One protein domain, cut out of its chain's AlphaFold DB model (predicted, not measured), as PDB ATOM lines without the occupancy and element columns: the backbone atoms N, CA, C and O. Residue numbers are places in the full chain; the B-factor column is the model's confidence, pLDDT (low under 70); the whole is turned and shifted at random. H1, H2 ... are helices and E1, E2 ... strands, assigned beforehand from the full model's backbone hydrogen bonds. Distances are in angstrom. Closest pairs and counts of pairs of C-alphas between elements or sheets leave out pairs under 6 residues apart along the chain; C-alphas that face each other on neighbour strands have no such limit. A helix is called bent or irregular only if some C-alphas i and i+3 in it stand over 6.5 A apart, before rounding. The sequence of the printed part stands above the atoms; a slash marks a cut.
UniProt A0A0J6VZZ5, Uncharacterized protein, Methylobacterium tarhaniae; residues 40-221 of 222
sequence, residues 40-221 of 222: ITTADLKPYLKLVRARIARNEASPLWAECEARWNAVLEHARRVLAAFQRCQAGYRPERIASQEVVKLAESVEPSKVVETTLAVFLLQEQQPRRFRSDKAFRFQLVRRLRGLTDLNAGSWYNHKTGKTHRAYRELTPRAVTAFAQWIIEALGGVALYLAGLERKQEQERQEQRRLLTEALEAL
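Overview. This is residues 40 to 221 of the 222 residues of an uncharacterized protein of Methylobacterium tarhaniae (UniProt A0A0J6VZZ5). A body of crossed helices has the helical hairpin of H4 and H5 in its middle, with H1, H2, H3 and the first arm of the bent helix H6 round it; from this body residues 202 to 221 stick out as a long arm, mostly the far end of H6. A two-stranded hairpin, E1 and E2, stands at another side, and its tip, residues 160 to 165, sticks out too. The printed part has 182 residues with six named helices and two antiparallel strands, in the order H1, H2, H3, H4, H5, E1, E2, H6, and is mostly helix. It is loose, with a radius of gyration of the C-alphas of 19.7 A, and elongated, spanning 77 by 49 by 29 A.

Arrangement. Start at H1, residues 42 to 58, which touches H4, residues 112 to 128, at 69.6 degrees, a steep tilt only just short of about perpendicular; their closest C-alphas, of Tyr 48 and Ala 121, are 4.8 A apart. Next, H2, residues 64 to 87, touches H3, residues 94 to 109, with its residues 75 to 86 alone, at a steep tilt of 52 degrees; the closest C-alphas, of Ala 79 and Ser 100, are 4.3 A apart. H4 and H5, residues 136 to 148, form a helical hairpin at a shallow tilt of 31 degrees, closest at the C-alphas of Val 122 and Leu 143, 6.4 A. E1, residues 155 to 160, and E2, residues 165 to 170, form an antiparallel hairpin; look for N 156 and O 169 at 2.8 A and N 160 and O 165 at 3.0 A, both within hydrogen-bond range. H6, residues 175 to 219, was assigned as one helix by its hydrogen bonds but is bent: C-alphas 188 and 191 are 7.7 A apart, and its arms H6a, residues 175 to 188, and H6b, residues 191 to 219, stand about perpendicular at 73 degrees. H6a touches H5, closest at the C-alphas of Arg 140 and Ala 182, 5.3 A. H6b touches H4 with residues 192 to 201 alone, closest at the C-alphas of Leu 120 and Ala 193, 4.9 A. Every O i to N i+4 pair is within hydrogen-bond range in H2, H4, H5, H6a and H6b, against 11 of 13 in H1 and 11 of 12 in H3.

Along the chain. Find C-alpha 42 at (217.653, 166.747, 224.358), where H1 begins; it is irregular, with C-alphas 44 and 47 7.1 A apart. H2 measures 34.8 A, and H6b runs 42.4 A to C-alpha 219 at (250.792, 146.031, 230.545).

Size, cuts and confidence. The C-alphas of Cys 89 and Leu 221 are the two farthest apart, 78.7 A. The printed part has no cut, and no link is long. Residues 154 to 156 and 167 to 170 have pLDDT under 70.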
ATOM      1  N   ILE A  40     216.443 163.717 216.987       95.12
ATOM      2  CA  ILE A  40     217.509 164.082 217.924       95.12
ATOM      3  C   ILE A  40     216.843 164.680 219.161       95.12
ATOM      4  O   ILE A  40     216.133 165.687 219.076       95.12
ATOM      5  N   THR A  41     217.011 164.022 220.300       93.31
ATOM      6  CA  THR A  41     216.423 164.414 221.582       93.31
ATOM      7  C   THR A  41     217.328 165.389 222.335       93.31
ATOM      8  O   THR A  41     218.439 165.704 221.915       93.31
ATOM      9  N   THR A  42     216.829 165.944 223.440       91.62
ATOM     10  CA  THR A  42     217.653 166.747 224.358       91.62
ATOM     11  C   THR A  42     218.703 165.887 225.060       91.62
ATOM     12  O   THR A  42     219.817 166.354 225.273       91.62
ATOM     13  N   ALA A  43     218.376 164.625 225.359       94.56
ATOM     14  CA  ALA A  43     219.307 163.663 225.940       94.56
ATOM     15  C   ALA A  43     220.478 163.372 224.992       94.56
ATOM     16  O   ALA A  43     221.625 163.427 225.423       94.56
ATOM     17  N   ASP A  44     220.194 163.182 223.699       95.94
ATOM     18  CA  ASP A  44     221.228 162.955 222.680       95.94
ATOM     19  C   ASP A  44     222.199 164.136 222.561       95.94
ATOM     20  O   ASP A  44     223.384 163.945 222.305       95.94
ATOM     21  N   LEU A  45     221.703 165.365 222.741       97.00
ATOM     22  CA  LEU A  45     222.494 166.585 222.575       97.00
ATOM     23  C   LEU A  45     223.266 166.986 223.845       97.00
ATOM     24  O   LEU A  45     224.225 167.753 223.773       97.00
ATOM     25  N   LYS A  46     222.867 166.473 225.016       97.56
ATOM     26  CA  LYS A  46     223.437 166.842 226.322       97.56
ATOM     27  C   LYS A  46     224.963 166.657 226.407       97.56
ATOM     28  O   LYS A  46     225.612 167.578 226.909       97.56
ATOM     29  N   PRO A  47     225.566 165.551 225.922       96.94
ATOM     30  CA  PRO A  47     227.022 165.390 225.951       96.94
ATOM     31  C   PRO A  47     227.741 166.465 225.128       96.94
ATOM     32  O   PRO A  47     228.733 167.032 225.574       96.94
ATOM     33  N   TYR A  48     227.190 166.812 223.967       97.12
ATOM     34  CA  TYR A  48     227.760 167.800 223.055       97.12
ATOM     35  C   TYR A  48     227.660 169.221 223.602       97.12
ATOM     36  O   TYR A  48     228.630 169.968 223.542       97.12
ATOM     37  N   LEU A  49     226.534 169.573 224.227       97.62
ATOM     38  CA  LEU A  49     226.400 170.841 224.948       97.62
ATOM     39  C   LEU A  49     227.434 170.969 226.071       97.62
ATOM     40  O   LEU A  49     227.989 172.046 226.272       97.62
ATOM     41  N   LYS A  50     227.727 169.875 226.787       97.50
ATOM     42  CA  LYS A  50     228.773 169.865 227.819       97.50
ATOM     43  C   LYS A  50     230.152 170.152 227.216       97.50
ATOM     44  O   LYS A  50     230.883 170.959 227.782       97.50
ATOM     45  N   LEU A  51     230.486 169.538 226.078       96.06
ATOM     46  CA  LEU A  51     231.753 169.783 225.376       96.06
ATOM     47  C   LEU A  51     231.875 171.237 224.912       96.06
ATOM     48  O   LEU A  51     232.883 171.882 225.192       96.06
ATOM     49  N   VAL A  52     230.828 171.784 224.282       96.88
ATOM     50  CA  VAL A  52     230.809 173.187 223.835       96.88
ATOM     51  C   VAL A  52     231.008 174.137 225.009       96.88
ATOM     52  O   VAL A  52     231.876 175.001 224.957       96.88
ATOM     53  N   ARG A  53     230.260 173.953 226.102       97.19
ATOM     54  CA  ARG A  53     230.385 174.800 227.297       97.19
ATOM     55  C   ARG A  53     231.767 174.712 227.924       97.19
ATOM     56  O   ARG A  53     232.328 175.737 228.285       97.19
ATOM     57  N   ALA A  54     232.342 173.513 228.010       96.06
ATOM     58  CA  ALA A  54     233.707 173.340 228.495       96.06
ATOM     59  C   ALA A  54     234.725 174.049 227.587       96.06
ATOM     60  O   ALA A  54     235.688 174.636 228.075       96.06
ATOM     61  N   ARG A  55     234.520 174.033 226.264       95.25
ATOM     62  CA  ARG A  55     235.372 174.760 225.317       95.25
ATOM     63  C   ARG A  55     235.268 176.269 225.502       95.25
ATOM     64  O   ARG A  55     236.314 176.910 225.563       95.25
ATOM     65  N   ILE A  56     234.051 176.798 225.619       95.75
ATOM     66  CA  ILE A  56     233.796 178.222 225.863       95.75
ATOM     67  C   ILE A  56     234.448 178.651 227.178       95.75
ATOM     68  O   ILE A  56     235.245 179.575 227.162       95.75
ATOM     69  N   ALA A  57     234.223 177.920 228.274       96.12
ATOM     70  CA  ALA A  57     234.803 178.236 229.581       96.12
ATOM     71  C   ALA A  57     236.343 178.250 229.568       96.12
ATOM     72  O   ALA A  57     236.964 179.133 230.144       96.12
ATOM     73  N   ARG A  58     236.986 177.312 228.856       95.31
ATOM     74  CA  ARG A  58     238.457 177.309 228.695       95.31
ATOM     75  C   ARG A  58     238.990 178.480 227.865       95.31
ATOM     76  O   ARG A  58     240.188 178.724 227.880       95.31
ATOM     77  N   ASN A  59     238.134 179.138 227.089       95.12
ATOM     78  CA  ASN A  59     238.501 180.193 226.147       95.12
ATOM     79  C   ASN A  59     237.585 181.409 226.328       95.12
ATOM     80  O   ASN A  59     237.170 182.007 225.340       95.12
ATOM     81  N   GLU A  60     237.218 181.739 227.567       93.12
ATOM     82  CA  GLU A  60     236.180 182.738 227.854       93.12
ATOM     83  C   GLU A  60     236.534 184.118 227.285       93.12
ATOM     84  O   GLU A  60     235.692 184.771 226.677       93.12
ATOM     85  N   ALA A  61     237.812 184.500 227.356       94.25
ATOM     86  CA  ALA A  61     238.330 185.755 226.811       94.25
ATOM     87  C   ALA A  61     238.439 185.788 225.269       94.25
ATOM     88  O   ALA A  61     238.923 186.768 224.704       94.25
ATOM     89  N   SER A  62     238.048 184.720 224.563       96.19
ATOM     90  CA  SER A  62     238.144 184.685 223.105       96.19
ATOM     91  C   SER A  62     237.131 185.643 222.462       96.19
ATOM     92  O   SER A  62     235.930 185.510 222.709       96.19
ATOM     93  N   PRO A  63     237.558 186.530 221.540       96.44
ATOM     94  CA  PRO A  63     236.639 187.420 220.824       96.44
ATOM     95  C   PRO A  63     235.669 186.663 219.902       96.44
ATOM     96  O   PRO A  63     234.671 187.222 219.449       96.44
ATOM     97  N   LEU A  64     235.927 185.374 219.643       96.25
ATOM     98  CA  LEU A  64     235.083 184.518 218.815       96.25
ATOM     99  C   LEU A  64     233.636 184.447 219.321       96.25
ATOM    100  O   LEU A  64     232.717 184.359 218.509       96.25
ATOM    101  N   TRP A  65     233.418 184.460 220.639       95.69
ATOM    102  CA  TRP A  65     232.075 184.302 221.201       95.69
ATOM    103  C   TRP A  65     231.204 185.526 220.929       95.69
ATOM    104  O   TRP A  65     230.084 185.369 220.444       95.69
ATOM    105  N   ALA A  66     231.760 186.725 221.112       96.06
ATOM    106  CA  ALA A  66     231.096 187.973 220.746       96.06
ATOM    107  C   ALA A  66     230.789 188.029 219.238       96.06
ATOM    108  O   ALA A  66     229.691 188.409 218.842       96.06
ATOM    109  N   GLU A  67     231.717 187.569 218.393       97.69
ATOM    110  CA  GLU A  67     231.498 187.481 216.943       97.69
ATOM    111  C   GLU A  67     230.376 186.487 216.583       97.69
ATOM    112  O   GLU A  67     229.555 186.756 215.706       97.69
ATOM    113  N   CYS A  68     230.271 185.350 217.278       97.88
ATOM    114  CA  CYS A  68     229.165 184.407 217.071       97.88
ATOM    115  C   CYS A  68     227.809 185.025 217.430       97.88
ATOM    116  O   CYS A  68     226.834 184.846 216.695       97.88
ATOM    117  N   GLU A  69     227.741 185.762 218.538       97.44
ATOM    118  CA  GLU A  69     226.527 186.473 218.941       97.44
ATOM    119  C   GLU A  69     226.175 187.595 217.960       97.44
ATOM    120  O   GLU A  69     225.012 187.724 217.573       97.44
ATOM    121  N   ALA A  70     227.165 188.345 217.468       97.81
ATOM    122  CA  ALA A  70     226.969 189.361 216.436       97.81
ATOM    123  C   ALA A  70     226.395 188.760 215.142       97.81
ATOM    124  O   ALA A  70     225.444 189.299 214.569       97.81
ATOM    125  N   ARG A  71     226.897 187.596 214.712       98.31
ATOM    126  CA  ARG A  71     226.364 186.876 213.542       98.31
ATOM    127  C   ARG A  71     224.947 186.361 213.757       98.31
ATOM    128  O   ARG A  71     224.129 186.442 212.842       98.31
ATOM    129  N   TRP A  72     224.621 185.872 214.952       98.00
ATOM    130  CA  TRP A  72     223.237 185.542 215.299       98.00
ATOM    131  C   TRP A  72     222.330 186.779 215.250       98.00
ATOM    132  O   TRP A  72     221.254 186.735 214.653       98.00
ATOM    133  N   ASN A  73     222.784 187.908 215.795       97.75
ATOM    134  CA  ASN A  73     222.037 189.162 215.748       97.75
ATOM    135  C   ASN A  73     221.822 189.643 214.304       97.75
ATOM    136  O   ASN A  73     220.738 190.118 213.979       97.75
ATOM    137  N   ALA A  74     222.778 189.434 213.396       98.31
ATOM    138  CA  ALA A  74     222.586 189.720 211.973       98.31
ATOM    139  C   ALA A  74     221.452 188.880 211.343       98.31
ATOM    140  O   ALA A  74     220.674 189.400 210.535       98.31
ATOM    141  N   VAL A  75     221.304 187.610 211.747       98.50
ATOM    142  CA  VAL A  75     220.172 186.751 211.345       98.50
ATOM    143  C   VAL A  75     218.852 187.286 211.905       98.50
ATOM    144  O   VAL A  75     217.857 187.351 211.179       98.50
ATOM    145  N   LEU A  76     218.834 187.713 213.171       98.25
ATOM    146  CA  LEU A  76     217.657 188.327 213.790       98.25
ATOM    147  C   LEU A  76     217.243 189.619 213.072       98.25
ATOM    148  O   LEU A  76     216.066 189.805 212.762       98.25
ATOM    149  N   GLU A  77     218.200 190.484 212.748       98.38
ATOM    150  CA  GLU A  77     217.946 191.722 212.016       98.38
ATOM    151  C   GLU A  77     217.424 191.452 210.600       98.38
ATOM    152  O   GLU A  77     216.484 192.106 210.142       98.38
ATOM    153  N   HIS A  78     217.958 190.439 209.912       98.19
ATOM    154  CA  HIS A  78     217.388 189.982 208.645       98.19
ATOM    155  C   HIS A  78     215.930 189.526 208.811       98.19
ATOM    156  O   HIS A  78     215.052 189.977 208.068       98.19
ATOM    157  N   ALA A  79     215.642 188.694 209.815       98.06
ATOM    158  CA  ALA A  79     214.290 188.222 210.090       98.06
ATOM    159  C   ALA A  79     213.318 189.383 210.366       98.06
ATOM    160  O   ALA A  79     212.230 189.423 209.785       98.06
ATOM    161  N   ARG A  80     213.725 190.364 211.182       98.25
ATOM    162  CA  ARG A  80     212.943 191.579 211.471       98.25
ATOM    163  C   ARG A  80     212.648 192.380 210.204       98.25
ATOM    164  O   ARG A  80     211.497 192.759 209.995       98.25
ATOM    165  N   ARG A  81     213.631 192.560 209.313       97.81
ATOM    166  CA  ARG A  81     213.426 193.239 208.018       97.81
ATOM    167  C   ARG A  81     212.392 192.530 207.143       97.81
ATOM    168  O   ARG A  81     211.524 193.196 206.581       97.81
ATOM    169  N   VAL A  82     212.436 191.198 207.064       97.62
ATOM    170  CA  VAL A  82     211.442 190.408 206.311       97.62
ATOM    171  C   VAL A  82     210.029 190.612 206.875       97.62
ATOM    172  O   VAL A  82     209.073 190.770 206.114       97.62
ATOM    173  N   LEU A  83     209.875 190.642 208.202       97.38
ATOM    174  CA  LEU A  83     208.570 190.876 208.832       97.38
ATOM    175  C   LEU A  83     208.074 192.313 208.636       97.38
ATOM    176  O   LEU A  83     206.900 192.498 208.321       97.38
ATOM    177  N   ALA A  84     208.953 193.310 208.749       97.06
ATOM    178  CA  ALA A  84     208.615 194.712 208.509       97.06
ATOM    179  C   ALA A  84     208.210 194.969 207.044       97.06
ATOM    180  O   ALA A  84     207.268 195.712 206.773       97.06
ATOM    181  N   ALA A  85     208.878 194.330 206.077       95.88
ATOM    182  CA  ALA A  85     208.478 194.369 204.669       95.88
ATOM    183  C   ALA A  85     207.061 193.806 204.468       95.88
ATOM    184  O   ALA A  85     206.221 194.436 203.825       95.88
ATOM    185  N   PHE A  86     206.764 192.664 205.094       94.06
ATOM    186  CA  PHE A  86     205.434 192.059 205.043       94.06
ATOM    187  C   PHE A  86     204.351 192.944 205.680       94.06
ATOM    188  O   PHE A  86     203.266 193.070 205.119       94.06
ATOM    189  N   GLN A  87     204.636 193.580 206.821       94.06
ATOM    190  CA  GLN A  87     203.713 194.521 207.473       94.06
ATOM    191  C   GLN A  87     203.409 195.746 206.601       94.06
ATOM    192  O   GLN A  87     202.306 196.278 206.661       94.06
ATOM    193  N   ARG A  88     204.353 196.152 205.744       95.94
ATOM    194  CA  ARG A  88     204.175 197.205 204.731       95.94
ATOM    195  C   ARG A  88     203.549 196.697 203.424       95.94
ATOM    196  O   ARG A  88     203.673 197.353 202.396       95.94
ATOM    197  N   CYS A  89     202.916 195.520 203.441       93.75
ATOM    198  CA  CYS A  89     202.262 194.893 202.289       93.75
ATOM    199  C   CYS A  89     203.185 194.643 201.082       93.75
ATOM    200  O   CYS A  89     202.713 194.528 199.951       93.75
ATOM    201  N   GLN A  90     204.498 194.524 201.299       93.88
ATOM    202  CA  GLN A  90     205.432 194.205 200.223       93.88
ATOM    203  C   GLN A  90     205.344 192.717 199.867       93.88
ATOM    204  O   GLN A  90     205.243 191.850 200.743       93.88
ATOM    205  N   ALA A  91     205.389 192.409 198.567       91.31
ATOM    206  CA  ALA A  91     205.451 191.032 198.092       91.31
ATOM    207  C   ALA A  91     206.713 190.344 198.638       91.31
ATOM    208  O   ALA A  91     207.795 190.925 198.653       91.31
ATOM    209  N   GLY A  92     206.580 189.096 199.087       91.88
ATOM    210  CA  GLY A  92     207.687 188.372 199.704       91.88
ATOM    211  C   GLY A  92     207.498 186.864 199.693       91.88
ATOM    212  O   GLY A  92     206.406 186.337 199.456       91.88
ATOM    213  N   TYR A  93     208.581 186.141 199.969       94.75
ATOM    214  CA  TYR A  93     208.576 184.688 199.945       94.75
ATOM    215  C   TYR A  93     207.982 184.117 201.244       94.75
ATOM    216  O   TYR A  93     208.546 184.207 202.333       94.75
ATOM    217  N   ARG A  94     206.795 183.499 201.147       95.19
ATOM    218  CA  ARG A  94     206.035 183.003 202.314       95.19
ATOM    219  C   ARG A  94     206.848 182.114 203.281       95.19
ATOM    220  O   ARG A  94     206.649 182.270 204.486       95.19
ATOM    221  N   PRO A  95     207.691 181.164 202.828       96.75
ATOM    222  CA  PRO A  95     208.512 180.350 203.721       96.75
ATOM    223  C   PRO A  95     209.539 181.145 204.528       96.75
ATOM    224  O   PRO A  95     209.722 180.820 205.698       96.75
ATOM    225  N   GLU A  96     210.143 182.190 203.956       96.94
ATOM    226  CA  GLU A  96     211.033 183.097 204.695       96.94
ATOM    227  C   GLU A  96     210.264 183.841 205.771       96.94
ATOM    228  O   GLU A  96     210.676 183.818 206.917       96.94
ATOM    229  N   ARG A  97     209.078 184.379 205.463       96.50
ATOM    230  CA  ARG A  97     208.228 185.007 206.488       96.50
ATOM    231  C   ARG A  97     207.951 184.067 207.666       96.50
ATOM    232  O   ARG A  97     208.019 184.488 208.816       96.50
ATOM    233  N   ILE A  98     207.634 182.800 207.388       95.88
ATOM    234  CA  ILE A  98     207.410 181.790 208.435       95.88
ATOM    235  C   ILE A  98     208.701 181.538 209.229       95.88
ATOM    236  O   ILE A  98     208.640 181.448 210.448       95.88
ATOM    237  N   ALA A  99     209.854 181.429 208.566       97.00
ATOM    238  CA  ALA A  99     211.143 181.277 209.238       97.00
ATOM    239  C   ALA A  99     211.468 182.493 210.124       97.00
ATOM    240  O   ALA A  99     211.817 182.318 211.288       97.00
ATOM    241  N   SER A 100     211.261 183.712 209.620       97.75
ATOM    242  CA  SER A 100     211.495 184.963 210.343       97.75
ATOM    243  C   SER A 100     210.647 185.078 211.604       97.75
ATOM    244  O   SER A 100     211.158 185.484 212.642       97.75
ATOM    245  N   GLN A 101     209.373 184.671 211.551       95.62
ATOM    246  CA  GLN A 101     208.513 184.620 212.741       95.62
ATOM    247  C   GLN A 101     209.109 183.726 213.833       95.62
ATOM    248  O   GLN A 101     209.058 184.067 215.008       95.62
ATOM    249  N   GLU A 102     209.676 182.582 213.459       95.06
ATOM    250  CA  GLU A 102     210.242 181.638 214.423       95.06
ATOM    251  C   GLU A 102     211.599 182.097 214.962       95.06
ATOM    252  O   GLU A 102     211.880 181.869 216.135       95.06
ATOM    253  N   VAL A 103     212.412 182.768 214.139       96.88
ATOM    254  CA  VAL A 103     213.670 183.405 214.564       96.88
ATOM    255  C   VAL A 103     213.401 184.507 215.590       96.88
ATOM    256  O   VAL A 103     214.041 184.523 216.636       96.88
ATOM    257  N   VAL A 104     212.427 185.387 215.330       96.50
ATOM    258  CA  VAL A 104     212.079 186.480 216.253       96.50
ATOM    259  C   VAL A 104     211.547 185.935 217.581       96.50
ATOM    260  O   VAL A 104     212.073 186.301 218.624       96.50
ATOM    261  N   LYS A 105     210.608 184.976 217.557       93.88
ATOM    262  CA  LYS A 105     210.123 184.314 218.786       93.88
ATOM    263  C   LYS A 105     211.239 183.649 219.589       93.88
ATOM    264  O   LYS A 105     211.209 183.638 220.818       93.88
ATOM    265  N   LEU A 106     212.198 183.026 218.898       94.75
ATOM    266  CA  LEU A 106     213.342 182.409 219.557       94.75
ATOM    267  C   LEU A 106     214.170 183.475 220.285       94.75
ATOM    268  O   LEU A 106     214.456 183.303 221.463       94.75
ATOM    269  N   ALA A 107     214.482 184.585 219.615       95.44
ATOM    270  CA  ALA A 107     215.257 185.679 220.195       95.44
ATOM    271  C   ALA A 107     214.546 186.403 221.353       95.44
ATOM    272  O   ALA A 107     215.213 186.910 222.246       95.44
ATOM    273  N   GLU A 108     213.212 186.438 221.373       93.75
ATOM    274  CA  GLU A 108     212.433 187.028 222.477       93.75
ATOM    275  C   GLU A 108     212.530 186.237 223.788       93.75
ATOM    276  O   GLU A 108     212.253 186.779 224.854       93.75
ATOM    277  N   SER A 109     212.886 184.951 223.726       92.06
ATOM    278  CA  SER A 109     212.807 184.038 224.877       92.06
ATOM    279  C   SER A 109     214.108 183.306 225.198       92.06
ATOM    280  O   SER A 109     214.170 182.587 226.194       92.06
ATOM    281  N   VAL A 110     215.135 183.447 224.361       95.44
ATOM    282  CA  VAL A 110     216.379 182.682 224.464       95.44
ATOM    283  C   VAL A 110     217.569 183.594 224.197       95.44
ATOM    284  O   VAL A 110     217.625 184.277 223.177       95.44
ATOM    285  N   GLU A 111     218.548 183.552 225.099       95.88
ATOM    286  CA  GLU A 111     219.805 184.286 224.955       95.88
ATOM    287  C   GLU A 111     220.587 183.847 223.699       95.88
ATOM    288  O   GLU A 111     220.641 182.644 223.398       95.88
ATOM    289  N   PRO A 112     221.262 184.779 222.993       96.94
ATOM    290  CA  PRO A 112     222.133 184.471 221.857       96.94
ATOM    291  C   PRO A 112     223.128 183.338 222.134       96.94
ATOM    292  O   PRO A 112     223.253 182.408 221.331       96.94
ATOM    293  N   SER A 113     223.758 183.361 223.309       96.25
ATOM    294  CA  SER A 113     224.715 182.350 223.767       96.25
ATOM    295  C   SER A 113     224.145 180.926 223.690       96.25
ATOM    296  O   SER A 113     224.808 180.010 223.202       96.25
ATOM    297  N   LYS A 114     222.876 180.714 224.069       97.44
ATOM    298  CA  LYS A 114     222.216 179.396 224.024       97.44
ATOM    299  C   LYS A 114     221.903 178.933 222.611       97.44
ATOM    300  O   LYS A 114     221.976 177.729 222.337       97.44
ATOM    301  N   VAL A 115     221.583 179.859 221.709       97.62
ATOM    302  CA  VAL A 115     221.406 179.564 220.280       97.62
ATOM    303  C   VAL A 115     222.736 179.125 219.668       97.62
ATOM    304  O   VAL A 115     222.781 178.102 218.972       97.62
ATOM    305  N   VAL A 116     223.820 179.837 219.987       97.81
ATOM    306  CA  VAL A 116     225.183 179.493 219.563       97.81
ATOM    307  C   VAL A 116     225.581 178.126 220.121       97.81
ATOM    308  O   VAL A 116     225.852 177.217 219.338       97.81
ATOM    309  N   GLU A 117     225.512 177.920 221.442       98.00
ATOM    310  CA  GLU A 117     225.836 176.643 222.099       98.00
ATOM    311  C   GLU A 117     225.106 175.456 221.450       98.00
ATOM    312  O   GLU A 117     225.711 174.428 221.139       98.00
ATOM    313  N   THR A 118     223.796 175.602 221.229       98.25
ATOM    314  CA  THR A 118     222.951 174.545 220.660       98.25
ATOM    315  C   THR A 118     223.305 174.265 219.206       98.25
ATOM    316  O   THR A 118     223.345 173.102 218.803       98.25
ATOM    317  N   THR A 119     223.592 175.304 218.420       98.12
ATOM    318  CA  THR A 119     224.029 175.153 217.028       98.12
ATOM    319  C   THR A 119     225.349 174.390 216.968       98.12
ATOM    320  O   THR A 119     225.424 173.356 216.306       98.12
ATOM    321  N   LEU A 120     226.355 174.830 217.729       97.81
ATOM    322  CA  LEU A 120     227.666 174.180 217.801       97.81
ATOM    323  C   LEU A 120     227.551 172.714 218.245       97.81
ATOM    324  O   LEU A 120     228.166 171.832 217.648       97.81
ATOM    325  N   ALA A 121     226.706 172.429 219.238       98.12
ATOM    326  CA  ALA A 121     226.480 171.070 219.722       98.12
ATOM    327  C   ALA A 121     225.865 170.151 218.651       98.12
ATOM    328  O   ALA A 121     226.224 168.976 218.571       98.12
ATOM    329  N   VAL A 122     224.955 170.661 217.812       98.06
ATOM    330  CA  VAL A 122     224.346 169.873 216.726       98.06
ATOM    331  C   VAL A 122     225.367 169.550 215.630       98.06
ATOM    332  O   VAL A 122     225.368 168.429 215.123       98.06
ATOM    333  N   PHE A 123     226.259 170.485 215.301       97.50
ATOM    334  CA  PHE A 123     227.368 170.236 214.370       97.50
ATOM    335  C   PHE A 123     228.392 169.247 214.937       97.50
ATOM    336  O   PHE A 123     228.810 168.338 214.229       97.50
ATOM    337  N   LEU A 124     228.740 169.350 216.224       96.88
ATOM    338  CA  LEU A 124     229.603 168.359 216.879       96.88
ATOM    339  C   LEU A 124     228.990 166.955 216.853       96.88
ATOM    340  O   LEU A 124     229.693 165.980 216.592       96.88
ATOM    341  N   LEU A 125     227.678 166.842 217.084       97.00
ATOM    342  CA  LEU A 125     226.964 165.572 216.946       97.00
ATOM    343  C   LEU A 125     227.034 165.041 215.508       97.00
ATOM    344  O   LEU A 125     227.195 163.839 215.318       97.00
ATOM    345  N   GLN A 126     226.919 165.909 214.499       96.38
ATOM    346  CA  GLN A 126     227.042 165.507 213.095       96.38
ATOM    347  C   GLN A 126     228.445 164.995 212.766       96.38
ATOM    348  O   GLN A 126     228.555 163.958 212.118       96.38
ATOM    349  N   GLU A 127     229.490 165.674 213.236       94.38
ATOM    350  CA  GLU A 127     230.881 165.276 212.994       94.38
ATOM    351  C   GLU A 127     231.213 163.944 213.683       94.38
ATOM    352  O   GLU A 127     231.797 163.052 213.075       94.38
ATOM    353  N   GLN A 128     230.806 163.772 214.945       93.50
ATOM    354  CA  GLN A 128     231.131 162.562 215.709       93.50
ATOM    355  C   GLN A 128     230.226 161.371 215.374       93.50
ATOM    356  O   GLN A 128     230.650 160.222 215.472       93.50
ATOM    357  N   GLN A 129     228.965 161.617 215.008       94.44
ATOM    358  CA  GLN A 129     227.986 160.573 214.706       94.44
ATOM    359  C   GLN A 129     227.198 160.883 213.422       94.44
ATOM    360  O   GLN A 129     225.968 161.004 213.460       94.44
ATOM    361  N   PRO A 130     227.849 160.930 212.246       94.31
ATOM    362  CA  PRO A 130     227.186 161.302 210.992       94.31
ATOM    363  C   PRO A 130     226.011 160.376 210.647       94.31
ATOM    364  O   PRO A 130     224.995 160.823 210.125       94.31
ATOM    365  N   ARG A 131     226.081 159.095 211.044       94.69
ATOM    366  CA  ARG A 131     225.015 158.093 210.836       94.69
ATOM    367  C   ARG A 131     223.693 158.434 211.538       94.69
ATOM    368  O   ARG A 131     222.655 157.890 211.163       94.69
ATOM    369  N   ARG A 132     223.709 159.328 212.535       95.81
ATOM    370  CA  ARG A 132     222.498 159.837 213.205       95.81
ATOM    371  C   ARG A 132     221.666 160.736 212.289       95.81
ATOM    372  O   ARG A 132     220.479 160.923 212.557       95.81
ATOM    373  N   PHE A 133     222.251 161.259 211.211       97.12
ATOM    374  CA  PHE A 133     221.571 162.070 210.208       97.12
ATOM    375  C   PHE A 133     221.507 161.308 208.885       97.12
ATOM    376  O   PHE A 133     222.519 161.015 208.260       97.12
ATOM    377  N   ARG A 134     220.296 160.985 208.426       96.38
ATOM    378  CA  ARG A 134     220.096 160.209 207.189       96.38
ATOM    379  C   ARG A 134     220.399 160.999 205.915       96.38
ATOM    380  O   ARG A 134     220.563 160.404 204.859       96.38
ATOM    381  N   SER A 135     220.404 162.326 205.998       96.19
ATOM    382  CA  SER A 135     220.734 163.232 204.896       96.19
ATOM    383  C   SER A 135     221.004 164.644 205.410       96.19
ATOM    384  O   SER A 135     220.579 165.003 206.511       96.19
ATOM    385  N   ASP A 136     221.585 165.502 204.574       96.25
ATOM    386  CA  ASP A 136     221.767 166.928 204.887       96.25
ATOM    387  C   ASP A 136     220.440 167.643 205.139       96.25
ATOM    388  O   ASP A 136     220.335 168.573 205.941       96.25
ATOM    389  N   LYS A 137     219.383 167.217 204.440       96.88
ATOM    390  CA  LYS A 137     218.036 167.717 204.702       96.88
ATOM    391  C   LYS A 137     217.583 167.303 206.097       96.88
ATOM    392  O   LYS A 137     216.989 168.112 206.800       96.88
ATOM    393  N   ALA A 138     217.876 166.076 206.515       97.25
ATOM    394  CA  ALA A 138     217.565 165.629 207.860       97.25
ATOM    395  C   ALA A 138     218.334 166.427 208.921       97.25
ATOM    396  O   ALA A 138     217.728 166.877 209.893       97.25
ATOM    397  N   PHE A 139     219.621 166.697 208.691       98.00
ATOM    398  CA  PHE A 139     220.431 167.575 209.537       98.00
ATOM    399  C   PHE A 139     219.797 168.963 209.713       98.00
ATOM    400  O   PHE A 139     219.484 169.351 210.839       98.00
ATOM    401  N   ARG A 140     219.489 169.662 208.608       97.94
ATOM    402  CA  ARG A 140     218.833 170.986 208.632       97.94
ATOM    403  C   ARG A 140     217.543 170.983 209.462       97.94
ATOM    404  O   ARG A 140     217.285 171.906 210.231       97.94
ATOM    405  N   PHE A 141     216.740 169.926 209.335       97.56
ATOM    406  CA  PHE A 141     215.484 169.793 210.074       97.56
ATOM    407  C   PHE A 141     215.704 169.575 211.568       97.56
ATOM    408  O   PHE A 141     214.989 170.161 212.384       97.56
ATOM    409  N   GLN A 142     216.675 168.744 211.942       97.25
ATOM    410  CA  GLN A 142     216.987 168.508 213.347       97.25
ATOM    411  C   GLN A 142     217.604 169.751 213.991       97.25
ATOM    412  O   GLN A 142     217.190 170.091 215.094       97.25
ATOM    413  N   LEU A 143     218.483 170.477 213.290       97.81
ATOM    414  CA  LEU A 143     219.043 171.754 213.744       97.81
ATOM    415  C   LEU A 143     217.935 172.747 214.116       97.81
ATOM    416  O   LEU A 143     217.819 173.146 215.275       97.81
ATOM    417  N   VAL A 144     217.042 173.056 213.171       96.94
ATOM    418  CA  VAL A 144     215.916 173.975 213.413       96.94
ATOM    419  C   VAL A 144     215.010 173.465 214.530       96.94
ATOM    420  O   VAL A 144     214.534 174.240 215.356       96.94
ATOM    421  N   ARG A 145     214.774 172.153 214.613       94.50
ATOM    422  CA  ARG A 145     213.950 171.572 215.679       94.50
ATOM    423  C   ARG A 145     214.610 171.640 217.059       94.50
ATOM    424  O   ARG A 145     213.883 171.675 218.051       94.50
ATOM    425  N   ARG A 146     215.941 171.588 217.161       95.50
ATOM    426  CA  ARG A 146     216.653 171.783 218.435       95.50
ATOM    427  C   ARG A 146     216.605 173.243 218.858       95.50
ATOM    428  O   ARG A 146     216.209 173.492 219.988       95.50
ATOM    429  N   LEU A 147     216.839 174.176 217.936       95.69
ATOM    430  CA  LEU A 147     216.725 175.613 218.207       95.69
ATOM    431  C   LEU A 147     215.310 176.021 218.626       95.69
ATOM    432  O   LEU A 147     215.120 176.606 219.683       95.69
ATOM    433  N   ARG A 148     214.282 175.618 217.872       92.69
ATOM    434  CA  ARG A 148     212.880 175.892 218.239       92.69
ATOM    435  C   ARG A 148     212.447 175.228 219.541       92.69
ATOM    436  O   ARG A 148     211.467 175.662 220.129       92.69
ATOM    437  N   GLY A 149     213.131 174.159 219.944       90.81
ATOM    438  CA  GLY A 149     212.892 173.467 221.205       90.81
ATOM    439  C   GLY A 149     213.505 174.162 222.420       90.81
ATOM    440  O   GLY A 149     213.279 173.683 223.524       90.81
ATOM    441  N   LEU A 150     214.265 175.250 222.233       92.31
ATOM    442  CA  LEU A 150     214.773 176.083 223.329       92.31
ATOM    443  C   LEU A 150     213.686 176.986 223.932       92.31
ATOM    444  O   LEU A 150     213.869 177.490 225.031       92.31
ATOM    445  N   THR A 151     212.566 177.172 223.229       87.00
ATOM    446  CA  THR A 151     211.443 178.003 223.667       87.00
ATOM    447  C   THR A 151     210.134 177.221 223.673       87.00
ATOM    448  O   THR A 151     209.864 176.394 222.794       87.00
ATOM    449  N   ASP A 152     209.286 177.526 224.652       77.56
ATOM    450  CA  ASP A 152     207.940 176.969 224.763       77.56
ATOM    451  C   ASP A 152     206.898 177.767 223.958       77.56
ATOM    452  O   ASP A 152     205.795 177.270 223.736       77.56
ATOM    453  N   LEU A 153     207.256 178.932 223.396       74.31
ATOM    454  CA  LEU A 153     206.354 179.783 222.592       74.31
ATOM    455  C   LEU A 153     205.816 179.100 221.322       74.31
ATOM    456  O   LEU A 153     204.836 179.537 220.719       74.31
ATOM    457  N   ASN A 154     206.461 178.014 220.897       62.88
ATOM    458  CA  ASN A 154     206.081 177.242 219.717       62.88
ATOM    459  C   ASN A 154     205.265 175.981 220.049       62.88
ATOM    460  O   ASN A 154     204.885 175.247 219.125       62.88
ATOM    461  N   ALA A 155     205.019 175.715 221.337       67.00
ATOM    462  CA  ALA A 155     204.284 174.559 221.826       67.00
ATOM    463  C   ALA A 155     202.824 174.926 222.131       67.00
ATOM    464  O   ALA A 155     202.532 175.717 223.019       67.00
ATOM    465  N   GLY A 156     201.890 174.290 221.425       63.88
ATOM    466  CA  GLY A 156     200.531 174.125 221.931       63.88
ATOM    467  C   GLY A 156     200.489 172.974 222.937       63.88
ATOM    468  O   GLY A 156     201.337 172.078 222.906       63.88
ATOM    469  N   SER A 157     199.488 172.958 223.808       73.69
ATOM    470  CA  SER A 157     199.183 171.798 224.644       73.69
ATOM    471  C   SER A 157     197.806 171.255 224.280       73.69
ATOM    472  O   SER A 157     196.912 172.007 223.899       73.69
ATOM    473  N   TRP A 158     197.644 169.937 224.335       74.00
ATOM    474  CA  TRP A 158     196.332 169.305 224.248       74.00
ATOM    475  C   TRP A 158     196.232 168.211 225.300       74.00
ATOM    476  O   TRP A 158     197.189 167.474 225.558       74.00
ATOM    477  N   TYR A 159     195.073 168.125 225.939       74.56
ATOM    478  CA  TYR A 159     194.811 167.114 226.947       74.56
ATOM    479  C   TYR A 159     194.356 165.821 226.269       74.56
ATOM    480  O   TYR A 159     193.367 165.802 225.535       74.56
ATOM    481  N   ASN A 160     195.084 164.728 226.489       80.38
ATOM    482  CA  ASN A 160     194.685 163.421 225.991       80.38
ATOM    483  C   ASN A 160     193.845 162.704 227.051       80.38
ATOM    484  O   ASN A 160     194.393 162.070 227.955       80.38
ATOM    485  N   HIS A 161     192.523 162.756 226.886       80.31
ATOM    486  CA  HIS A 161     191.557 162.110 227.781       80.31
ATOM    487  C   HIS A 161     191.758 160.593 227.920       80.31
ATOM    488  O   HIS A 161     191.420 160.038 228.957       80.31
ATOM    489  N   LYS A 162     192.351 159.913 226.926       78.62
ATOM    490  CA  LYS A 162     192.608 158.463 227.003       78.62
ATOM    491  C   LYS A 162     193.810 158.113 227.873       78.62
ATOM    492  O   LYS A 162     193.841 157.038 228.455       78.62
ATOM    493  N   THR A 163     194.819 158.982 227.931       82.31
ATOM    494  CA  THR A 163     196.040 158.733 228.718       82.31
ATOM    495  C   THR A 163     196.097 159.545 230.009       82.31
ATOM    496  O   THR A 163     197.067 159.407 230.745       82.31
ATOM    497  N   GLY A 164     195.133 160.443 230.243       83.81
ATOM    498  CA  GLY A 164     195.115 161.376 231.377       83.81
ATOM    499  C   GLY A 164     196.286 162.367 231.396       83.81
ATOM    500  O   GLY A 164     196.597 162.939 232.435       83.81
ATOM    501  N   LYS A 165     196.981 162.545 230.264       80.94
ATOM    502  CA  LYS A 165     198.235 163.312 230.167       80.94
ATOM    503  C   LYS A 165     198.070 164.481 229.210       80.94
ATOM    504  O   LYS A 165     197.506 164.323 228.126       80.94
ATOM    505  N   THR A 166     198.633 165.625 229.576       76.62
ATOM    506  CA  THR A 166     198.770 166.777 228.683       76.62
ATOM    507  C   THR A 166     199.961 166.556 227.759       76.62
ATOM    508  O   THR A 166     201.095 166.398 228.213       76.62
ATOM    509  N   HIS A 167     199.714 166.540 226.452       67.56
ATOM    510  CA  HIS A 167     200.750 166.393 225.433       67.56
ATOM    511  C   HIS A 167     201.082 167.754 224.824       67.56
ATOM    512  O   HIS A 167     200.191 168.534 224.488       67.56
ATOM    513  N   ARG A 168     202.378 168.032 224.644       67.94
ATOM    514  CA  ARG A 168     202.854 169.220 223.921       67.94
ATOM    515  C   ARG A 168     202.881 168.930 222.419       67.94
ATOM    516  O   ARG A 168     203.491 167.956 221.980       67.94
ATOM    517  N   ALA A 169     202.242 169.781 221.626       66.44
ATOM    518  CA  ALA A 169     202.246 169.721 220.171       66.44
ATOM    519  C   ALA A 169     202.876 170.998 219.607       66.44
ATOM    520  O   ALA A 169     202.310 172.083 219.688       66.44
ATOM    521  N   TYR A 170     204.055 170.864 219.006       68.12
ATOM    522  CA  TYR A 170     204.686 171.980 218.310       68.12
ATOM    523  C   TYR A 170     204.035 172.189 216.952       68.12
ATOM    524  O   TYR A 170     203.832 171.228 216.201       68.12
ATOM    525  N   ARG A 171     203.781 173.451 216.588       76.56
ATOM    526  CA  ARG A 171     203.340 173.760 215.227       76.56
ATOM    527  C   ARG A 171     204.444 173.370 214.248       76.56
ATOM    528  O   ARG A 171     205.598 173.797 214.366       76.56
ATOM    529  N   GLU A 172     204.091 172.522 213.292       82.12
ATOM    530  CA  GLU A 172     205.019 172.045 212.275       82.12
ATOM    531  C   GLU A 172     205.272 173.149 211.248       82.12
ATOM    532  O   GLU A 172     204.335 173.731 210.696       82.12
ATOM    533  N   LEU A 173     206.545 173.419 210.968       90.44
ATOM    534  CA  LEU A 173     206.919 174.328 209.895       90.44
ATOM    535  C   LEU A 173     206.781 173.641 208.540       90.44
ATOM    536  O   LEU A 173     206.896 172.419 208.407       90.44
ATOM    537  N   THR A 174     206.558 174.448 207.506       93.12
ATOM    538  CA  THR A 174     206.635 173.933 206.138       93.12
ATOM    539  C   THR A 174     208.084 173.534 205.829       93.12
ATOM    540  O   THR A 174     209.000 174.232 206.265       93.12
ATOM    541  N   PRO A 175     208.328 172.466 205.044       95.12
ATOM    542  CA  PRO A 175     209.683 172.044 204.689       95.12
ATOM    543  C   PRO A 175     210.573 173.166 204.142       95.12
ATOM    544  O   PRO A 175     211.746 173.236 204.483       95.12
ATOM    545  N   ARG A 176     210.003 174.070 203.336       96.88
ATOM    546  CA  ARG A 176     210.722 175.219 202.769       96.88
ATOM    547  C   ARG A 176     211.099 176.259 203.827       96.88
ATOM    548  O   ARG A 176     212.176 176.827 203.735       96.88
ATOM    549  N   ALA A 177     210.251 176.477 204.835       97.25
ATOM    550  CA  ALA A 177     210.558 177.395 205.934       97.25
ATOM    551  C   ALA A 177     211.664 176.831 206.836       97.25
ATOM    552  O   ALA A 177     212.544 177.567 207.262       97.25
ATOM    553  N   VAL A 178     211.662 175.513 207.073       97.25
ATOM    554  CA  VAL A 178     212.764 174.837 207.776       97.25
ATOM    555  C   VAL A 178     214.075 175.000 207.015       97.25
ATOM    556  O   VAL A 178     215.088 175.317 207.624       97.25
ATOM    557  N   THR A 179     214.062 174.813 205.691       97.06
ATOM    558  CA  THR A 179     215.258 175.019 204.865       97.06
ATOM    559  C   THR A 179     215.762 176.459 204.938       97.06
ATOM    560  O   THR A 179     216.956 176.633 205.143       97.06
ATOM    561  N   ALA A 180     214.884 177.462 204.822       98.06
ATOM    562  CA  ALA A 180     215.271 178.873 204.920       98.06
ATOM    563  C   ALA A 180     215.897 179.200 206.287       98.06
ATOM    564  O   ALA A 180     217.007 179.716 206.345       98.06
ATOM    565  N   PHE A 181     215.243 178.797 207.382       98.12
ATOM    566  CA  PHE A 181     215.777 178.989 208.734       98.12
ATOM    567  C   PHE A 181     217.140 178.291 208.892       98.12
ATOM    568  O   PHE A 181     218.120 178.913 209.292       98.12
ATOM    569  N   ALA A 182     217.237 177.008 208.533       98.31
ATOM    570  CA  ALA A 182     218.492 176.272 208.651       98.31
ATOM    571  C   ALA A 182     219.621 176.918 207.838       98.31
ATOM    572  O   ALA A 182     220.749 176.959 208.315       98.31
ATOM    573  N   GLN A 183     219.319 177.422 206.639       98.31
ATOM    574  CA  GLN A 183     220.301 178.070 205.778       98.31
ATOM    575  C   GLN A 183     220.911 179.301 206.456       98.31
ATOM    576  O   GLN A 183     222.130 179.368 206.560       98.31
ATOM    577  N   TRP A 184     220.091 180.194 207.016       98.50
ATOM    578  CA  TRP A 184     220.584 181.381 207.725       98.50
ATOM    579  C   TRP A 184     221.479 181.029 208.918       98.50
ATOM    580  O   TRP A 184     222.509 181.662 209.135       98.50
ATOM    581  N   ILE A 185     221.124 179.987 209.678       98.38
ATOM    582  CA  ILE A 185     221.954 179.514 210.796       98.38
ATOM    583  C   ILE A 185     223.285 178.943 210.303       98.38
ATOM    584  O   ILE A 185     224.329 179.214 210.892       98.38
ATOM    585  N   ILE A 186     223.256 178.131 209.244       98.25
ATOM    586  CA  ILE A 186     224.457 177.507 208.681       98.25
ATOM    587  C   ILE A 186     225.392 178.574 208.106       98.25
ATOM    588  O   ILE A 186     226.595 178.494 208.327       98.25
ATOM    589  N   GLU A 187     224.861 179.585 207.423       98.12
ATOM    590  CA  GLU A 187     225.649 180.709 206.906       98.12
ATOM    591  C   GLU A 187     226.282 181.527 208.038       98.12
ATOM    592  O   GLU A 187     227.465 181.852 207.974       98.12
ATOM    593  N   ALA A 188     225.529 181.804 209.106       97.88
ATOM    594  CA  ALA A 188     226.021 182.594 210.232       97.88
ATOM    595  C   ALA A 188     227.057 181.844 211.090       97.88
ATOM    596  O   ALA A 188     228.084 182.404 211.476       97.88
ATOM    597  N   LEU A 189     226.795 180.575 211.417       97.94
ATOM    598  CA  LEU A 189     227.526 179.850 212.464       97.94
ATOM    599  C   LEU A 189     228.215 178.573 211.973       97.94
ATOM    600  O   LEU A 189     229.072 178.041 212.678       97.94
ATOM    601  N   GLY A 190     227.884 178.068 210.783       94.81
ATOM    602  CA  GLY A 190     228.353 176.766 210.302       94.81
ATOM    603  C   GLY A 190     229.873 176.674 210.165       94.81
ATOM    604  O   GLY A 190     230.457 175.680 210.586       94.81
ATOM    605  N   GLY A 191     230.531 177.725 209.667       95.75
ATOM    606  CA  GLY A 191     231.997 177.756 209.566       95.75
ATOM    607  C   GLY A 191     232.690 177.654 210.929       95.75
ATOM    608  O   GLY A 191     233.624 176.869 211.094       95.75
ATOM    609  N   VAL A 192     232.185 178.379 211.935       95.44
ATOM    610  CA  VAL A 192     232.697 178.301 213.314       95.44
ATOM    611  C   VAL A 192     232.436 176.918 213.904       95.44
ATOM    612  O   VAL A 192     233.310 176.336 214.544       95.44
ATOM    613  N   ALA A 193     231.249 176.366 213.653       94.44
ATOM    614  CA  ALA A 193     230.858 175.060 214.152       94.44
ATOM    615  C   ALA A 193     231.751 173.935 213.622       94.44
ATOM    616  O   ALA A 193     232.211 173.101 214.402       94.44
ATOM    617  N   LEU A 194     232.051 173.947 212.322       94.19
ATOM    618  CA  LEU A 194     232.958 172.990 211.689       94.19
ATOM    619  C   LEU A 194     234.393 173.134 212.206       94.19
ATOM    620  O   LEU A 194     235.043 172.134 212.505       94.19
ATOM    621  N   TYR A 195     234.875 174.369 212.370       95.06
ATOM    622  CA  TYR A 195     236.208 174.616 212.915       95.06
ATOM    623  C   TYR A 195     236.352 174.073 214.345       95.06
ATOM    624  O   TYR A 195     237.280 173.315 214.633       95.06
ATOM    625  N   LEU A 196     235.400 174.386 215.232       93.56
ATOM    626  CA  LEU A 196     235.402 173.877 216.605       93.56
ATOM    627  C   LEU A 196     235.260 172.354 216.660       93.56
ATOM    628  O   LEU A 196     235.926 171.716 217.474       93.56
ATOM    629  N   ALA A 197     234.452 171.762 215.777       91.62
ATOM    630  CA  ALA A 197     234.347 170.312 215.672       91.62
ATOM    631  C   ALA A 197     235.679 169.652 215.295       91.62
ATOM    632  O   ALA A 197     236.059 168.650 215.905       91.62
ATOM    633  N   GLY A 198     236.436 170.262 214.380       92.19
ATOM    634  CA  GLY A 198     237.793 169.832 214.051       92.19
ATOM    635  C   GLY A 198     238.752 169.900 215.245       92.19
ATOM    636  O   GLY A 198     239.535 168.974 215.453       92.19
ATOM    637  N   LEU A 199     238.679 170.957 216.062       92.94
ATOM    638  CA  LEU A 199     239.515 171.084 217.262       92.94
ATOM    639  C   LEU A 199     239.175 170.039 218.330       92.94
ATOM    640  O   LEU A 199     240.085 169.459 218.919       92.94
ATOM    641  N   GLU A 200     237.890 169.780 218.577       92.56
ATOM    642  CA  GLU A 200     237.479 168.752 219.542       92.56
ATOM    643  C   GLU A 200     237.860 167.345 219.072       92.56
ATOM    644  O   GLU A 200     238.281 166.523 219.884       92.56
ATOM    645  N   ARG A 201     237.790 167.070 217.763       89.06
ATOM    646  CA  ARG A 201     238.245 165.796 217.192       89.06
ATOM    647  C   ARG A 201     239.741 165.569 217.405       89.06
ATOM    648  O   ARG A 201     240.114 164.486 217.843       89.06
ATOM    649  N   LYS A 202     240.578 166.577 217.134       90.81
ATOM    650  CA  LYS A 202     242.029 166.499 217.382       90.81
ATOM    651  C   LYS A 202     242.326 166.237 218.856       90.81
ATOM    652  O   LYS A 202     243.065 165.317 219.181       90.81
ATOM    653  N   GLN A 203     241.665 166.979 219.742       89.88
ATOM    654  CA  GLN A 203     241.861 166.825 221.179       89.88
ATOM    655  C   GLN A 203     241.434 165.436 221.681       89.88
ATOM    656  O   GLN A 203     242.060 164.874 222.575       89.88
ATOM    657  N   GLU A 204     240.361 164.869 221.129       87.88
ATOM    658  CA  GLU A 204     239.925 163.520 221.488       87.88
ATOM    659  C   GLU A 204     240.900 162.447 220.985       87.88
ATOM    660  O   GLU A 204     241.204 161.515 221.725       87.88
ATOM    661  N   GLN A 205     241.451 162.608 219.779       90.94
ATOM    662  CA  GLN A 205     242.491 161.721 219.250       90.94
ATOM    663  C   GLN A 205     243.751 161.741 220.127       90.94
ATOM    664  O   GLN A 205     244.256 160.682 220.485       90.94
ATOM    665  N   GLU A 206     244.206 162.924 220.548       92.62
ATOM    666  CA  GLU A 206     245.348 163.074 221.463       92.62
ATOM    667  C   GLU A 206     245.099 162.381 222.812       92.62
ATOM    668  O   GLU A 206     245.969 161.675 223.322       92.62
ATOM    669  N   ARG A 207     243.894 162.519 223.386       91.06
ATOM    670  CA  ARG A 207     243.535 161.830 224.639       91.06
ATOM    671  C   ARG A 207     243.472 160.315 224.478       91.06
ATOM    672  O   ARG A 207     243.833 159.596 225.408       91.06
ATOM    673  N   GLN A 208     242.960 159.826 223.352       91.00
ATOM    674  CA  GLN A 208     242.895 158.391 223.067       91.00
ATOM    675  C   GLN A 208     244.295 157.803 222.912       91.00
ATOM    676  O   GLN A 208     244.562 156.749 223.482       91.00
ATOM    677  N   GLU A 209     245.193 158.520 222.238       93.62
ATOM    678  CA  GLU A 209     246.596 158.134 222.105       93.62
ATOM    679  C   GLU A 209     247.293 158.072 223.468       93.62
ATOM    680  O   GLU A 209     247.866 157.049 223.823       93.62
ATOM    681  N   GLN A 210     247.160 159.118 224.289       92.62
ATOM    682  CA  GLN A 210     247.729 159.139 225.642       92.62
ATOM    683  C   GLN A 210     247.211 157.991 226.516       92.62
ATOM    684  O   GLN A 210     247.974 157.397 227.274       92.62
ATOM    685  N   ARG A 211     245.916 157.661 226.412       92.75
ATOM    686  CA  ARG A 211     245.329 156.518 227.126       92.75
ATOM    687  C   ARG A 211     245.885 155.193 226.629       92.75
ATOM    688  O   ARG A 211     246.167 154.340 227.458       92.75
ATOM    689  N   ARG A 212     246.042 155.026 225.313       94.25
ATOM    690  CA  ARG A 212     246.628 153.817 224.727       94.25
ATOM    691  C   ARG A 212     248.058 153.614 225.226       94.25
ATOM    692  O   ARG A 212     248.343 152.553 225.760       94.25
ATOM    693  N   LEU A 213     248.892 154.654 225.150       94.19
ATOM    694  CA  LEU A 213     250.277 154.619 225.631       94.19
ATOM    695  C   LEU A 213     250.366 154.289 227.128       94.19
ATOM    696  O   LEU A 213     251.231 153.525 227.543       94.19
ATOM    697  N   LEU A 214     249.464 154.842 227.948       93.19
ATOM    698  CA  LEU A 214     249.403 154.513 229.372       93.19
ATOM    699  C   LEU A 214     249.025 153.044 229.600       93.19
ATOM    700  O   LEU A 214     249.644 152.391 230.435       93.19
ATOM    701  N   THR A 215     248.028 152.525 228.880       94.50
ATOM    702  CA  THR A 215     247.633 151.112 228.974       94.50
ATOM    703  C   THR A 215     248.783 150.191 228.568       94.50
ATOM    704  O   THR A 215     249.098 149.275 229.318       94.50
ATOM    705  N   GLU A 216     249.465 150.480 227.456       95.06
ATOM    706  CA  GLU A 216     250.642 149.725 226.997       95.06
ATOM    707  C   GLU A 216     251.770 149.738 228.046       95.06
ATOM    708  O   GLU A 216     252.364 148.703 228.342       95.06
ATOM    709  N   ALA A 217     252.039 150.891 228.667       93.88
ATOM    710  CA  ALA A 217     253.045 151.004 229.725       93.88
ATOM    711  C   ALA A 217     252.670 150.228 231.003       93.88
ATOM    712  O   ALA A 217     253.552 149.703 231.677       93.88
ATOM    713  N   LEU A 218     251.378 150.158 231.345       94.62
ATOM    714  CA  LEU A 218     250.884 149.368 232.478       94.62
ATOM    715  C   LEU A 218     250.951 147.861 232.202       94.62
ATOM    716  O   LEU A 218     251.272 147.099 233.109       94.62
ATOM    717  N   GLU A 219     250.669 147.432 230.970       94.06
ATOM    718  CA  GLU A 219     250.792 146.031 230.545       94.06
ATOM    719  C   GLU A 219     252.250 145.551 230.581       94.06
ATOM    720  O   GLU A 219     252.505 144.416 230.965       94.06
ATOM    721  N   ALA A 220     253.217 146.426 230.283       91.38
ATOM    722  CA  ALA A 220     254.647 146.107 230.336       91.38
ATOM    723  C   ALA A 220     255.215 145.874 231.756       91.38
ATOM    724  O   ALA A 220     256.385 145.517 231.889       91.38
ATOM    725  N   LEU A 221     254.427 146.105 232.813       85.50
ATOM    726  CA  LEU A 221     254.802 145.810 234.205       85.50
ATOM    727  C   LEU A 221     254.413 144.387 234.656       85.50
ATOM    728  O   LEU A 221     254.729 144.026 235.792       85.50
TER     729      LEU A 221